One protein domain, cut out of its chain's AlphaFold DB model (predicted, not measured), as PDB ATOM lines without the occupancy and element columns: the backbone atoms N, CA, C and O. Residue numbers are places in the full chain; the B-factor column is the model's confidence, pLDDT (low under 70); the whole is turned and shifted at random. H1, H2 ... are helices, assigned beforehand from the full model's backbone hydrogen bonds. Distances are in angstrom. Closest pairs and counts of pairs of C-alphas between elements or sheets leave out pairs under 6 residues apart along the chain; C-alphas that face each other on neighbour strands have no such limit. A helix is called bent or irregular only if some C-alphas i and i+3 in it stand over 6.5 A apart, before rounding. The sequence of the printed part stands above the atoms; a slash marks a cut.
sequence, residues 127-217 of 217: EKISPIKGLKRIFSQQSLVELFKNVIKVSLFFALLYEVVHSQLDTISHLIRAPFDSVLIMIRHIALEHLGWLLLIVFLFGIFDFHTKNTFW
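This is residues 127 to 217 of the 217 residues of a protein of Vibrio sp. C7 (UniProt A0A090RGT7). What shape do these atoms make? They make a long, loose helical hairpin, with H2 and H3 side by side and joined by a tight turn at residues 176 to 179, and the short helix H1 sticks out at the other end of H2, at a steep angle to it. What is it built of, and how large is it? The printed part has 91 residues with three named helices, in the order H1, H2, H3, and no named strand; the class is all helix. It is an extended rod, with a radius of gyration of the C-alphas of 20.4 A and spans of 62 by 27 by 20 A.

Where does the first helix lie? H1 is residues 131 to 138, and its C-alpha 131 is at (50.300, 18.831, 25.802). Where does the next helix run? H2 is residues 141 to 175, 49.4 A from first to last C-alpha, beginning with C-alpha 141 at (46.970, 34.220, 34.728). It is irregular, with C-alphas 167 and 170 7.4 A apart, and has a kink of 48 degrees near residue 169. Where does the last helix end? H3 is residues 180 to 215, 52.2 A long, and its C-alpha 215 is at (33.292, 41.043, 32.126).

How does H1 stand to the other helices? H1 and H2 are close but not clearly touching; their closest C-alphas, those of Arg 137 and Ser 143, are 7.2 A apart. Their lines stand at a steep tilt of 60 degrees, and they run the same way. H1 and H3 are apart. How do H2 and H3 meet? They form a helical hairpin and touch, with 4 pairs of C-alphas within 8 A; the closest C-alphas, those of Leu 175 and Val 183, are 6.4 A apart. They run opposite ways at a shallow tilt of 15 degrees, with centres 11.7 A apart. What do the backbone N and O atoms show? In H1 every O i to N i+4 pair is within hydrogen-bond range; in H2 29 of 31 are, and in H3 31 of 32.

How far does the printed part reach? The two C-alphas farthest apart, those of Glu 127 and Arg 177, are 63.0 A apart. Is it unbroken? The printed part has no cut, it ends at residue 217, the chain's last, and the links H1 to H2 and H2 to H3 are both tight. Which stretches stand free? Residues 127 to 145, 176 to 182 and 210 to 217 do. Where is the model's confidence low? The mean pLDDT of the printed part is 81.0, and residues 127 to 128 and 212 to 217 are under 70.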
ATOM      1  N   GLU A 127      44.276  19.964  17.612       69.81
ATOM      2  CA  GLU A 127      44.771  21.147  18.322       69.81
ATOM      3  C   GLU A 127      44.429  21.170  19.818       69.81
ATOM      4  O   GLU A 127      45.168  21.771  20.601       69.81
ATOM      5  N   LYS A 128      43.335  20.512  20.231       65.19
ATOM      6  CA  LYS A 128      42.934  20.398  21.642       65.19
ATOM      7  C   LYS A 128      43.730  19.333  22.408       65.19
ATOM      8  O   LYS A 128      43.621  19.289  23.628       65.19
ATOM      9  N   ILE A 129      44.516  18.503  21.717       75.25
ATOM     10  CA  ILE A 129      45.271  17.378  22.296       75.25
ATOM     11  C   ILE A 129      46.737  17.763  22.585       75.25
ATOM     12  O   ILE A 129      47.448  17.031  23.262       75.25
ATOM     13  N   SER A 130      47.208  18.936  22.134       81.44
ATOM     14  CA  SER A 130      48.598  19.367  22.351       81.44
ATOM     15  C   SER A 130      48.941  19.526  23.849       81.44
ATOM     16  O   SER A 130      48.396  20.427  24.500       81.44
ATOM     17  N   PRO A 131      49.903  18.749  24.392       79.44
ATOM     18  CA  PRO A 131      50.300  18.831  25.802       79.44
ATOM     19  C   PRO A 131      50.864  20.205  26.183       79.44
ATOM     20  O   PRO A 131      50.581  20.729  27.258       79.44
ATOM     21  N   ILE A 132      51.611  20.831  25.266       85.44
ATOM     22  CA  ILE A 132      52.255  22.140  25.466       85.44
ATOM     23  C   ILE A 132      51.205  23.250  25.613       85.44
ATOM     24  O   ILE A 132      51.295  24.079  26.520       85.44
ATOM     25  N   LYS A 133      50.168  23.255  24.759       78.56
ATOM     26  CA  LYS A 133      49.051  24.211  24.886       78.56
ATOM     27  C   LYS A 133      48.253  23.966  26.174       78.56
ATOM     28  O   LYS A 133      47.816  24.929  26.800       78.56
ATOM     29  N   GLY A 134      48.104  22.705  26.590       79.50
ATOM     30  CA  GLY A 134      47.482  22.331  27.864       79.50
ATOM     31  C   GLY A 134      48.225  22.901  29.076       79.50
ATOM     32  O   GLY A 134      47.615  23.579  29.899       79.50
ATOM     33  N   LEU A 135      49.548  22.715  29.134       83.31
ATOM     34  CA  LEU A 135      50.415  23.267  30.181       83.31
ATOM     35  C   LEU A 135      50.344  24.796  30.239       83.31
ATOM     36  O   LEU A 135      50.121  25.359  31.309       83.31
ATOM     37  N   LYS A 136      50.435  25.482  29.091       80.94
ATOM     38  CA  LYS A 136      50.304  26.949  29.041       80.94
ATOM     39  C   LYS A 136      48.942  27.428  29.552       80.94
ATOM     40  O   LYS A 136      48.863  28.490  30.163       80.94
ATOM     41  N   ARG A 137      47.871  26.657  29.325       76.19
ATOM     42  CA  ARG A 137      46.540  26.971  29.861       76.19
ATOM     43  C   ARG A 137      46.518  26.849  31.382       76.19
ATOM     44  O   ARG A 137      46.010  27.760  32.018       76.19
ATOM     45  N   ILE A 138      47.089  25.780  31.939       79.62
ATOM     46  CA  ILE A 138      47.149  25.533  33.391       79.62
ATOM     47  C   ILE A 138      47.985  26.605  34.111       79.62
ATOM     48  O   ILE A 138      47.597  27.058  35.181       79.62
ATOM     49  N   PHE A 139      49.086  27.063  33.510       84.25
ATOM     50  CA  PHE A 139      49.951  28.118  34.060       84.25
ATOM     51  C   PHE A 139      49.593  29.532  33.567       84.25
ATOM     52  O   PHE A 139      50.429  30.434  33.555       84.25
ATOM     53  N   SER A 140      48.350  29.750  33.135       82.94
ATOM     54  CA  SER A 140      47.887  31.071  32.708       82.94
ATOM     55  C   SER A 140      47.477  31.949  33.900       82.94
ATOM     56  O   SER A 140      47.057  31.447  34.943       82.94
ATOM     57  N   GLN A 141      47.511  33.278  33.731       80.19
ATOM     58  CA  GLN A 141      46.970  34.220  34.728       80.19
ATOM     59  C   GLN A 141      45.499  33.927  35.062       80.19
ATOM     60  O   GLN A 141      45.081  34.068  36.207       80.19
ATOM     61  N   GLN A 142      44.726  33.463  34.077       77.94
ATOM     62  CA  GLN A 142      43.335  33.068  34.274       77.94
ATOM     63  C   GLN A 142      43.215  31.875  35.231       77.94
ATOM     64  O   GLN A 142      42.380  31.898  36.130       77.94
ATOM     65  N   SER A 143      44.078  30.866  35.090       82.19
ATOM     66  CA  SER A 143      44.106  29.723  36.006       82.19
ATOM     67  C   SER A 143      44.539  30.101  37.417       82.19
ATOM     68  O   SER A 143      44.004  29.543  38.369       82.19
ATOM     69  N   LEU A 144      45.434  31.081  37.577       84.75
ATOM     70  CA  LEU A 144      45.808  31.593  38.899       84.75
ATOM     71  C   LEU A 144      44.623  32.285  39.597       84.75
ATOM     72  O   LEU A 144      44.372  32.050  40.777       84.75
ATOM     73  N   VAL A 145      43.852  33.087  38.854       83.44
ATOM     74  CA  VAL A 145      42.634  33.739  39.365       83.44
ATOM     75  C   VAL A 145      41.559  32.704  39.710       83.44
ATOM     76  O   VAL A 145      40.925  32.802  40.759       83.44
ATOM     77  N   GLU A 146      41.354  31.687  38.869       82.75
ATOM     78  CA  GLU A 146      40.432  30.582  39.168       82.75
ATOM     79  C   GLU A 146      40.872  29.778  40.399       82.75
ATOM     80  O   GLU A 146      40.032  29.437  41.232       82.75
ATOM     81  N   LEU A 147      42.173  29.523  40.558       87.38
ATOM     82  CA  LEU A 147      42.718  28.850  41.735       87.38
ATOM     83  C   LEU A 147      42.455  29.664  42.999       87.38
ATOM     84  O   LEU A 147      41.939  29.116  43.967       87.38
ATOM     85  N   PHE A 148      42.733  30.968  42.976       88.19
ATOM     86  CA  PHE A 148      42.464  31.850  44.109       88.19
ATOM     87  C   PHE A 148      40.978  31.846  44.497       88.19
ATOM     88  O   PHE A 148      40.644  31.638  45.664       88.19
ATOM     89  N   LYS A 149      40.071  31.968  43.515       83.69
ATOM     90  CA  LYS A 149      38.623  31.840  43.750       83.69
ATOM     91  C   LYS A 149      38.266  30.506  44.412       83.69
ATOM     92  O   LYS A 149      37.488  30.483  45.362       83.69
ATOM     93  N   ASN A 150      38.834  29.404  43.930       86.06
ATOM     94  CA  ASN A 150      38.558  28.073  44.464       86.06
ATOM     95  C   ASN A 150      39.124  27.876  45.877       86.06
ATOM     96  O   ASN A 150      38.461  27.255  46.701       86.06
ATOM     97  N   VAL A 151      40.294  28.440  46.192       92.69
ATOM     98  CA  VAL A 151      40.855  28.415  47.552       92.69
ATOM     99  C   VAL A 151      39.927  29.133  48.529       92.69
ATOM    100  O   VAL A 151      39.648  28.591  49.595       92.69
ATOM    101  N   ILE A 152      39.388  30.300  48.159       90.00
ATOM    102  CA  ILE A 152      38.416  31.016  49.000       90.00
ATOM    103  C   ILE A 152      37.149  30.173  49.195       90.00
ATOM    104  O   ILE A 152      36.699  30.014  50.328       90.00
ATOM    105  N   LYS A 153      36.600  29.587  48.118       84.94
ATOM    106  CA  LYS A 153      35.419  28.703  48.186       84.94
ATOM    107  C   LYS A 153      35.628  27.552  49.166       84.94
ATOM    108  O   LYS A 153      34.807  27.335  50.053       84.94
ATOM    109  N   VAL A 154      36.740  26.837  49.015       90.12
ATOM    110  CA  VAL A 154      37.081  25.688  49.861       90.12
ATOM    111  C   VAL A 154      37.310  26.130  51.305       90.12
ATOM    112  O   VAL A 154      36.802  25.487  52.214       90.12
ATOM    113  N   SER A 155      37.998  27.251  51.527       93.00
ATOM    114  CA  SER A 155      38.252  27.776  52.875       93.00
ATOM    115  C   SER A 155      36.957  28.155  53.597       93.00
ATOM    116  O   SER A 155      36.795  27.811  54.761       93.00
ATOM    117  N   LEU A 156      36.009  28.798  52.907       90.06
ATOM    118  CA  LEU A 156      34.687  29.107  53.466       90.06
ATOM    119  C   LEU A 156      33.889  27.844  53.785       90.06
ATOM    120  O   LEU A 156      33.262  27.767  54.837       90.06
ATOM    121  N   PHE A 157      33.937  26.844  52.904       87.50
ATOM    122  CA  PHE A 157      33.294  25.558  53.153       87.50
ATOM    123  C   PHE A 157      33.890  24.860  54.386       87.50
ATOM    124  O   PHE A 157      33.146  24.387  55.239       87.50
ATOM    125  N   PHE A 158      35.219  24.856  54.528       91.88
ATOM    126  CA  PHE A 158      35.895  24.324  55.714       91.88
ATOM    127  C   PHE A 158      35.566  25.106  56.983       91.88
ATOM    128  O   PHE A 158      35.328  24.487  58.012       91.88
ATOM    129  N   ALA A 159      35.530  26.439  56.921       92.56
ATOM    130  CA  ALA A 159      35.164  27.274  58.060       92.56
ATOM    131  C   ALA A 159      33.729  26.987  58.520       92.56
ATOM    132  O   ALA A 159      33.494  26.813  59.712       92.56
ATOM    133  N   LEU A 160      32.791  26.853  57.577       90.19
ATOM    134  CA  LEU A 160      31.419  26.470  57.889       90.19
ATOM    135  C   LEU A 160      31.366  25.081  58.535       90.19
ATOM    136  O   LEU A 160      30.746  24.925  59.578       90.19
ATOM    137  N   LEU A 161      32.029  24.082  57.946       88.88
ATOM    138  CA  LEU A 161      32.083  22.733  58.515       88.88
ATOM    139  C   LEU A 161      32.688  22.719  59.918       88.88
ATOM    140  O   LEU A 161      32.176  22.025  60.793       88.88
ATOM    141  N   TYR A 162      33.763  23.477  60.129       92.56
ATOM    142  CA  TYR A 162      34.387  23.618  61.436       92.56
ATOM    143  C   TYR A 162      33.400  24.191  62.453       92.56
ATOM    144  O   TYR A 162      33.250  23.611  63.524       92.56
ATOM    145  N   GLU A 163      32.673  25.249  62.093       90.81
ATOM    146  CA  GLU A 163      31.666  25.863  62.960       90.81
ATOM    147  C   GLU A 163      30.509  24.907  63.276       90.81
ATOM    148  O   GLU A 163      30.104  24.791  64.431       90.81
ATOM    149  N   VAL A 164      30.021  24.150  62.282       88.12
ATOM    150  CA  VAL A 164      28.976  23.125  62.483       88.12
ATOM    151  C   VAL A 164      29.435  22.096  63.507       88.12
ATOM    152  O   VAL A 164      28.698  21.746  64.422       88.12
ATOM    153  N   VAL A 165      30.652  21.579  63.342       87.75
ATOM    154  CA  VAL A 165      31.177  20.546  64.236       87.75
ATOM    155  C   VAL A 165      31.391  21.132  65.622       87.75
ATOM    156  O   VAL A 165      30.918  20.549  66.590       87.75
ATOM    157  N   HIS A 166      32.056  22.284  65.714       90.12
ATOM    158  CA  HIS A 166      32.418  22.918  66.975       90.12
ATOM    159  C   HIS A 166      31.188  23.291  67.809       90.12
ATOM    160  O   HIS A 166      31.114  22.906  68.974       90.12
ATOM    161  N   SER A 167      30.198  23.949  67.199       87.19
ATOM    162  CA  SER A 167      28.952  24.354  67.867       87.19
ATOM    163  C   SER A 167      28.100  23.175  68.342       87.19
ATOM    164  O   SER A 167      27.300  23.329  69.261       87.19
ATOM    165  N   GLN A 168      28.277  21.992  67.745       85.88
ATOM    166  CA  GLN A 168      27.496  20.803  68.077       85.88
ATOM    167  C   GLN A 168      28.245  19.779  68.930       85.88
ATOM    168  O   GLN A 168      27.641  18.771  69.294       85.88
ATOM    169  N   LEU A 169      29.516  20.003  69.288       84.06
ATOM    170  CA  LEU A 169      30.295  19.055  70.101       84.06
ATOM    171  C   LEU A 169      29.603  18.721  71.428       84.06
ATOM    172  O   LEU A 169      29.462  17.543  71.771       84.06
ATOM    173  N   ASP A 170      29.121  19.741  72.137       82.81
ATOM    174  CA  ASP A 170      28.428  19.558  73.413       82.81
ATOM    175  C   ASP A 170      27.136  18.767  73.215       82.81
ATOM    176  O   ASP A 170      26.864  17.797  73.927       82.81
ATOM    177  N   THR A 171      26.372  19.090  72.175       81.12
ATOM    178  CA  THR A 171      25.117  18.399  71.911       81.12
ATOM    179  C   THR A 171      25.318  16.954  71.460       81.12
ATOM    180  O   THR A 171      24.569  16.069  71.872       81.12
ATOM    181  N   ILE A 172      26.379  16.673  70.697       78.31
ATOM    182  CA  ILE A 172      26.775  15.314  70.309       78.31
ATOM    183  C   ILE A 172      27.093  14.463  71.544       78.31
ATOM    184  O   ILE A 172      26.723  13.289  71.588       78.31
ATOM    185  N   SER A 173      27.702  15.045  72.583       79.75
ATOM    186  CA  SER A 173      27.989  14.328  73.832       79.75
ATOM    187  C   SER A 173      26.714  13.860  74.555       79.75
ATOM    188  O   SER A 173      26.680  12.769  75.133       79.75
ATOM    189  N   HIS A 174      25.623  14.626  74.443       79.25
ATOM    190  CA  HIS A 174      24.316  14.273  75.000       79.25
ATOM    191  C   HIS A 174      23.571  13.212  74.171       79.25
ATOM    192  O   HIS A 174      22.760  12.462  74.722       79.25
ATOM    193  N   LEU A 175      23.875  13.086  72.875       75.62
ATOM    194  CA  LEU A 175      23.218  12.129  71.975       75.62
ATOM    195  C   LEU A 175      23.563  10.664  72.271       75.62
ATOM    196  O   LEU A 175      22.783   9.785  71.920       75.62
ATOM    197  N   ILE A 176      24.668  10.387  72.971       80.19
ATOM    198  CA  ILE A 176      25.109   9.016  73.298       80.19
ATOM    199  C   ILE A 176      24.044   8.236  74.091       80.19
ATOM    200  O   ILE A 176      23.993   7.011  74.025       80.19
ATOM    201  N   ARG A 177      23.183   8.934  74.841       81.88
ATOM    202  CA  ARG A 177      22.127   8.326  75.671       81.88
ATOM    203  C   ARG A 177      20.714   8.650  75.184       81.88
ATOM    204  O   ARG A 177      19.747   8.298  75.858       81.88
ATOM    205  N   ALA A 178      20.584   9.344  74.055       80.25
ATOM    206  CA  ALA A 178      19.295   9.771  73.535       80.25
ATOM    207  C   ALA A 178      18.595   8.628  72.771       80.25
ATOM    208  O   ALA A 178      19.259   7.832  72.101       80.25
ATOM    209  N   PRO A 179      17.252   8.545  72.817       82.62
ATOM    210  CA  PRO A 179      16.511   7.615  71.977       82.62
ATOM    211  C   PRO A 179      16.700   7.950  70.491       82.62
ATOM    212  O   PRO A 179      16.797   9.119  70.112       82.62
ATOM    213  N   PHE A 180      16.698   6.920  69.641       75.88
ATOM    214  CA  PHE A 180      17.010   7.025  68.209       75.88
ATOM    215  C   PHE A 180      16.169   8.080  67.466       75.88
ATOM    216  O   PHE A 180      16.699   8.838  66.654       75.88
ATOM    217  N   ASP A 181      14.877   8.203  67.785       79.69
ATOM    218  CA  ASP A 181      14.012   9.218  67.169       79.69
ATOM    219  C   ASP A 181      14.436  10.653  67.513       79.69
ATOM    220  O   ASP A 181      14.360  11.544  66.666       79.69
ATOM    221  N   SER A 182      14.937  10.885  68.732       81.81
ATOM    222  CA  SER A 182      15.440  12.204  69.143       81.81
ATOM    223  C   SER A 182      16.726  12.559  68.396       81.81
ATOM    224  O   SER A 182      16.880  13.691  67.940       81.81
ATOM    225  N   VAL A 183      17.605  11.571  68.190       81.19
ATOM    226  CA  VAL A 183      18.824  11.723  67.384       81.19
ATOM    227  C   VAL A 183      18.472  12.111  65.943       81.19
ATOM    228  O   VAL A 183      19.042  13.056  65.402       81.19
ATOM    229  N   LEU A 184      17.486  11.446  65.331       79.44
ATOM    230  CA  LEU A 184      17.044  11.742  63.962       79.44
ATOM    231  C   LEU A 184      16.472  13.155  63.803       79.44
ATOM    232  O   LEU A 184      16.812  13.854  62.846       79.44
ATOM    233  N   ILE A 185      15.608  13.590  64.725       82.94
ATOM    234  CA  ILE A 185      15.022  14.940  64.693       82.94
ATOM    235  C   ILE A 185      16.121  15.996  64.820       82.94
ATOM    236  O   ILE A 185      16.096  17.005  64.111       82.94
ATOM    237  N   MET A 186      17.100  15.742  65.684       82.50
ATOM    238  CA  MET A 186      18.210  16.652  65.891       82.50
ATOM    239  C   MET A 186      19.126  16.737  64.665       82.50
ATOM    240  O   MET A 186      19.390  17.840  64.189       82.50
ATOM    241  N   ILE A 187      19.556  15.597  64.112       82.00
ATOM    242  CA  ILE A 187      20.365  15.555  62.883       82.00
ATOM    243  C   ILE A 187      19.656  16.318  61.764       82.00
ATOM    244  O   ILE A 187      20.289  17.100  61.058       82.00
ATOM    245  N   ARG A 188      18.334  16.153  61.632       82.56
ATOM    246  CA  ARG A 188      17.536  16.902  60.654       82.56
ATOM    247  C   ARG A 188      17.611  18.411  60.885       82.56
ATOM    248  O   ARG A 188      17.747  19.155  59.919       82.56
ATOM    249  N   HIS A 189      17.482  18.866  62.130       84.69
ATOM    250  CA  HIS A 189      17.521  20.291  62.458       84.69
ATOM    251  C   HIS A 189      18.889  20.905  62.139       84.69
ATOM    252  O   HIS A 189      18.944  21.877  61.388       84.69
ATOM    253  N   ILE A 190      19.974  20.264  62.598       85.12
ATOM    254  CA  ILE A 190      21.351  20.676  62.285       85.12
ATOM    255  C   ILE A 190      21.548  20.718  60.770       85.12
ATOM    256  O   ILE A 190      22.041  21.710  60.237       85.12
ATOM    257  N   ALA A 191      21.150  19.653  60.067       84.00
ATOM    258  CA  ALA A 191      21.310  19.570  58.626       84.00
ATOM    259  C   ALA A 191      20.598  20.732  57.924       84.00
ATOM    260  O   ALA A 191      21.227  21.412  57.127       84.00
ATOM    261  N   LEU A 192      19.329  21.001  58.240       84.69
ATOM    262  CA  LEU A 192      18.543  22.057  57.591       84.69
ATOM    263  C   LEU A 192      19.101  23.464  57.826       84.69
ATOM    264  O   LEU A 192      19.158  24.254  56.883       84.69
ATOM    265  N   GLU A 193      19.523  23.771  59.051       83.94
ATOM    266  CA  GLU A 193      20.095  25.074  59.400       83.94
ATOM    267  C   GLU A 193      21.373  25.359  58.595       83.94
ATOM    268  O   GLU A 193      21.496  26.391  57.931       83.94
ATOM    269  N   HIS A 194      22.299  24.402  58.568       85.62
ATOM    270  CA  HIS A 194      23.596  24.569  57.910       85.62
ATOM    271  C   HIS A 194      23.516  24.436  56.387       85.62
ATOM    272  O   HIS A 194      24.311  25.028  55.655       85.62
ATOM    273  N   LEU A 195      22.513  23.718  55.887       85.00
ATOM    274  CA  LEU A 195      22.215  23.642  54.465       85.00
ATOM    275  C   LEU A 195      21.806  24.998  53.893       85.00
ATOM    276  O   LEU A 195      22.221  25.333  52.785       85.00
ATOM    277  N   GLY A 196      21.049  25.799  54.649       84.56
ATOM    278  CA  GLY A 196      20.707  27.170  54.263       84.56
ATOM    279  C   GLY A 196      21.954  28.031  54.048       84.56
ATOM    280  O   GLY A 196      22.079  28.701  53.020       84.56
ATOM    281  N   TRP A 197      22.923  27.939  54.961       85.19
ATOM    282  CA  TRP A 197      24.206  28.629  54.836       85.19
ATOM    283  C   TRP A 197      25.034  28.141  53.642       85.19
ATOM    284  O   TRP A 197      25.574  28.960  52.898       85.19
ATOM    285  N   LEU A 198      25.090  26.826  53.401       83.62
ATOM    286  CA  LEU A 198      25.760  26.262  52.224       83.62
ATOM    287  C   LEU A 198      25.160  26.781  50.916       83.62
ATOM    288  O   LEU A 198      25.893  27.186  50.014       83.62
ATOM    289  N   LEU A 199      23.832  26.806  50.821       83.62
ATOM    290  CA  LEU A 199      23.126  27.322  49.654       83.62
ATOM    291  C   LEU A 199      23.402  28.809  49.436       83.62
ATOM    292  O   LEU A 199      23.630  29.222  48.300       83.62
ATOM    293  N   LEU A 200      23.445  29.596  50.512       84.44
ATOM    294  CA  LEU A 200      23.783  31.014  50.456       84.44
ATOM    295  C   LEU A 200      25.219  31.233  49.962       84.44
ATOM    296  O   LEU A 200      25.433  32.051  49.069       84.44
ATOM    297  N   ILE A 201      26.190  30.464  50.465       84.81
ATOM    298  CA  ILE A 201      27.585  30.514  50.003       84.81
ATOM    299  C   ILE A 201      27.660  30.204  48.504       84.81
ATOM    300  O   ILE A 201      28.222  30.986  47.735       84.81
ATOM    301  N   VAL A 202      27.060  29.093  48.069       81.56
ATOM    302  CA  VAL A 202      27.067  28.686  46.657       81.56
ATOM    303  C   VAL A 202      26.371  29.732  45.778       81.56
ATOM    304  O   VAL A 202      26.854  30.037  44.688       81.56
ATOM    305  N   PHE A 203      25.275  30.330  46.247       82.06
ATOM    306  CA  PHE A 203      24.561  31.382  45.527       82.06
ATOM    307  C   PHE A 203      25.403  32.657  45.363       82.06
ATOM    308  O   PHE A 203      25.526  33.165  44.246       82.06
ATOM    309  N   LEU A 204      26.044  33.137  46.436       83.00
ATOM    310  CA  LEU A 204      26.955  34.288  46.388       83.00
ATOM    311  C   LEU A 204      28.117  34.040  45.418       83.00
ATOM    312  O   LEU A 204      28.451  34.908  44.607       83.00
ATOM    313  N   PHE A 205      28.687  32.834  45.433       80.31
ATOM    314  CA  PHE A 205      29.721  32.446  44.475       80.31
ATOM    315  C   PHE A 205      29.207  32.347  43.044       80.31
ATOM    316  O   PHE A 205      29.912  32.753  42.121       80.31
ATOM    317  N   GLY A 206      27.984  31.856  42.850       77.44
ATOM    318  CA  GLY A 206      27.320  31.830  41.554       77.44
ATOM    319  C   GLY A 206      27.177  33.228  40.955       77.44
ATOM    320  O   GLY A 206      27.517  33.421  39.787       77.44
ATOM    321  N   ILE A 207      26.755  34.213  41.757       77.56
ATOM    322  CA  ILE A 207      26.667  35.623  41.341       77.56
ATOM    323  C   ILE A 207      28.055  36.174  40.999       77.56
ATOM    324  O   ILE A 207      28.234  36.786  39.944       77.56
ATOM    325  N   PHE A 208      29.049  35.932  41.854       77.56
ATOM    326  CA  PHE A 208      30.416  36.407  41.638       77.56
ATOM    327  C   PHE A 208      31.048  35.822  40.362       77.56
ATOM    328  O   PHE A 208      31.668  36.536  39.566       77.56
ATOM    329  N   ASP A 209      30.858  34.524  40.111       74.50
ATOM    330  CA  ASP A 209      31.348  33.873  38.897       74.50
ATOM    331  C   ASP A 209      30.566  34.294  37.648       74.50
ATOM    332  O   ASP A 209      31.160  34.388  36.574       74.50
ATOM    333  N   PHE A 210      29.266  34.578  37.764       71.75
ATOM    334  CA  PHE A 210      28.482  35.141  36.664       71.75
ATOM    335  C   PHE A 210      28.983  36.537  36.285       71.75
ATOM    336  O   PHE A 210      29.267  36.782  35.112       71.75
ATOM    337  N   HIS A 211      29.171  37.421  37.271       71.06
ATOM    338  CA  HIS A 211      29.665  38.776  37.043       71.06
ATOM    339  C   HIS A 211      31.057  38.761  36.407       71.06
ATOM    340  O   HIS A 211      31.249  39.348  35.348       71.06
ATOM    341  N   THR A 212      32.002  38.004  36.979       68.69
ATOM    342  CA  THR A 212      33.363  37.920  36.424       68.69
ATOM    343  C   THR A 212      33.375  37.344  35.008       68.69
ATOM    344  O   THR A 212      34.080  37.865  34.150       68.69
ATOM    345  N   LYS A 213      32.573  36.318  34.698       65.69
ATOM    346  CA  LYS A 213      32.511  35.768  33.332       65.69
ATOM    347  C   LYS A 213      31.916  36.734  32.313       65.69
ATOM    348  O   LYS A 213      32.371  36.708  31.178       65.69
ATOM    349  N   ASN A 214      30.948  37.560  32.703       60.75
ATOM    350  CA  ASN A 214      30.341  38.550  31.814       60.75
ATOM    351  C   ASN A 214      31.265  39.749  31.527       60.75
ATOM    352  O   ASN A 214      31.045  40.464  30.563       60.75
ATOM    353  N   THR A 215      32.287  39.987  32.356       53.12
ATOM    354  CA  THR A 215      33.292  41.043  32.126       53.12
ATOM    355  C   THR A 215      34.451  40.582  31.233       53.12
ATOM    356  O   THR A 215      35.117  41.409  30.621       53.12
ATOM    357  N   PHE A 216      34.727  39.273  31.172       42.75
ATOM    358  CA  PHE A 216      35.854  38.700  30.414       42.75
ATOM    359  C   PHE A 216      35.466  38.105  29.045       42.75
ATOM    360  O   PHE A 216      36.346  37.589  28.351       42.75
ATOM    361  N   TRP A 217      34.187  38.153  28.668       39.97
ATOM    362  CA  TRP A 217      33.645  37.736  27.367       39.97
ATOM    363  C   TRP A 217      32.949  38.913  26.689       39.97
ATOM    364  O   TRP A 217      33.014  38.979  25.439       39.97
TER     365      TRP A 217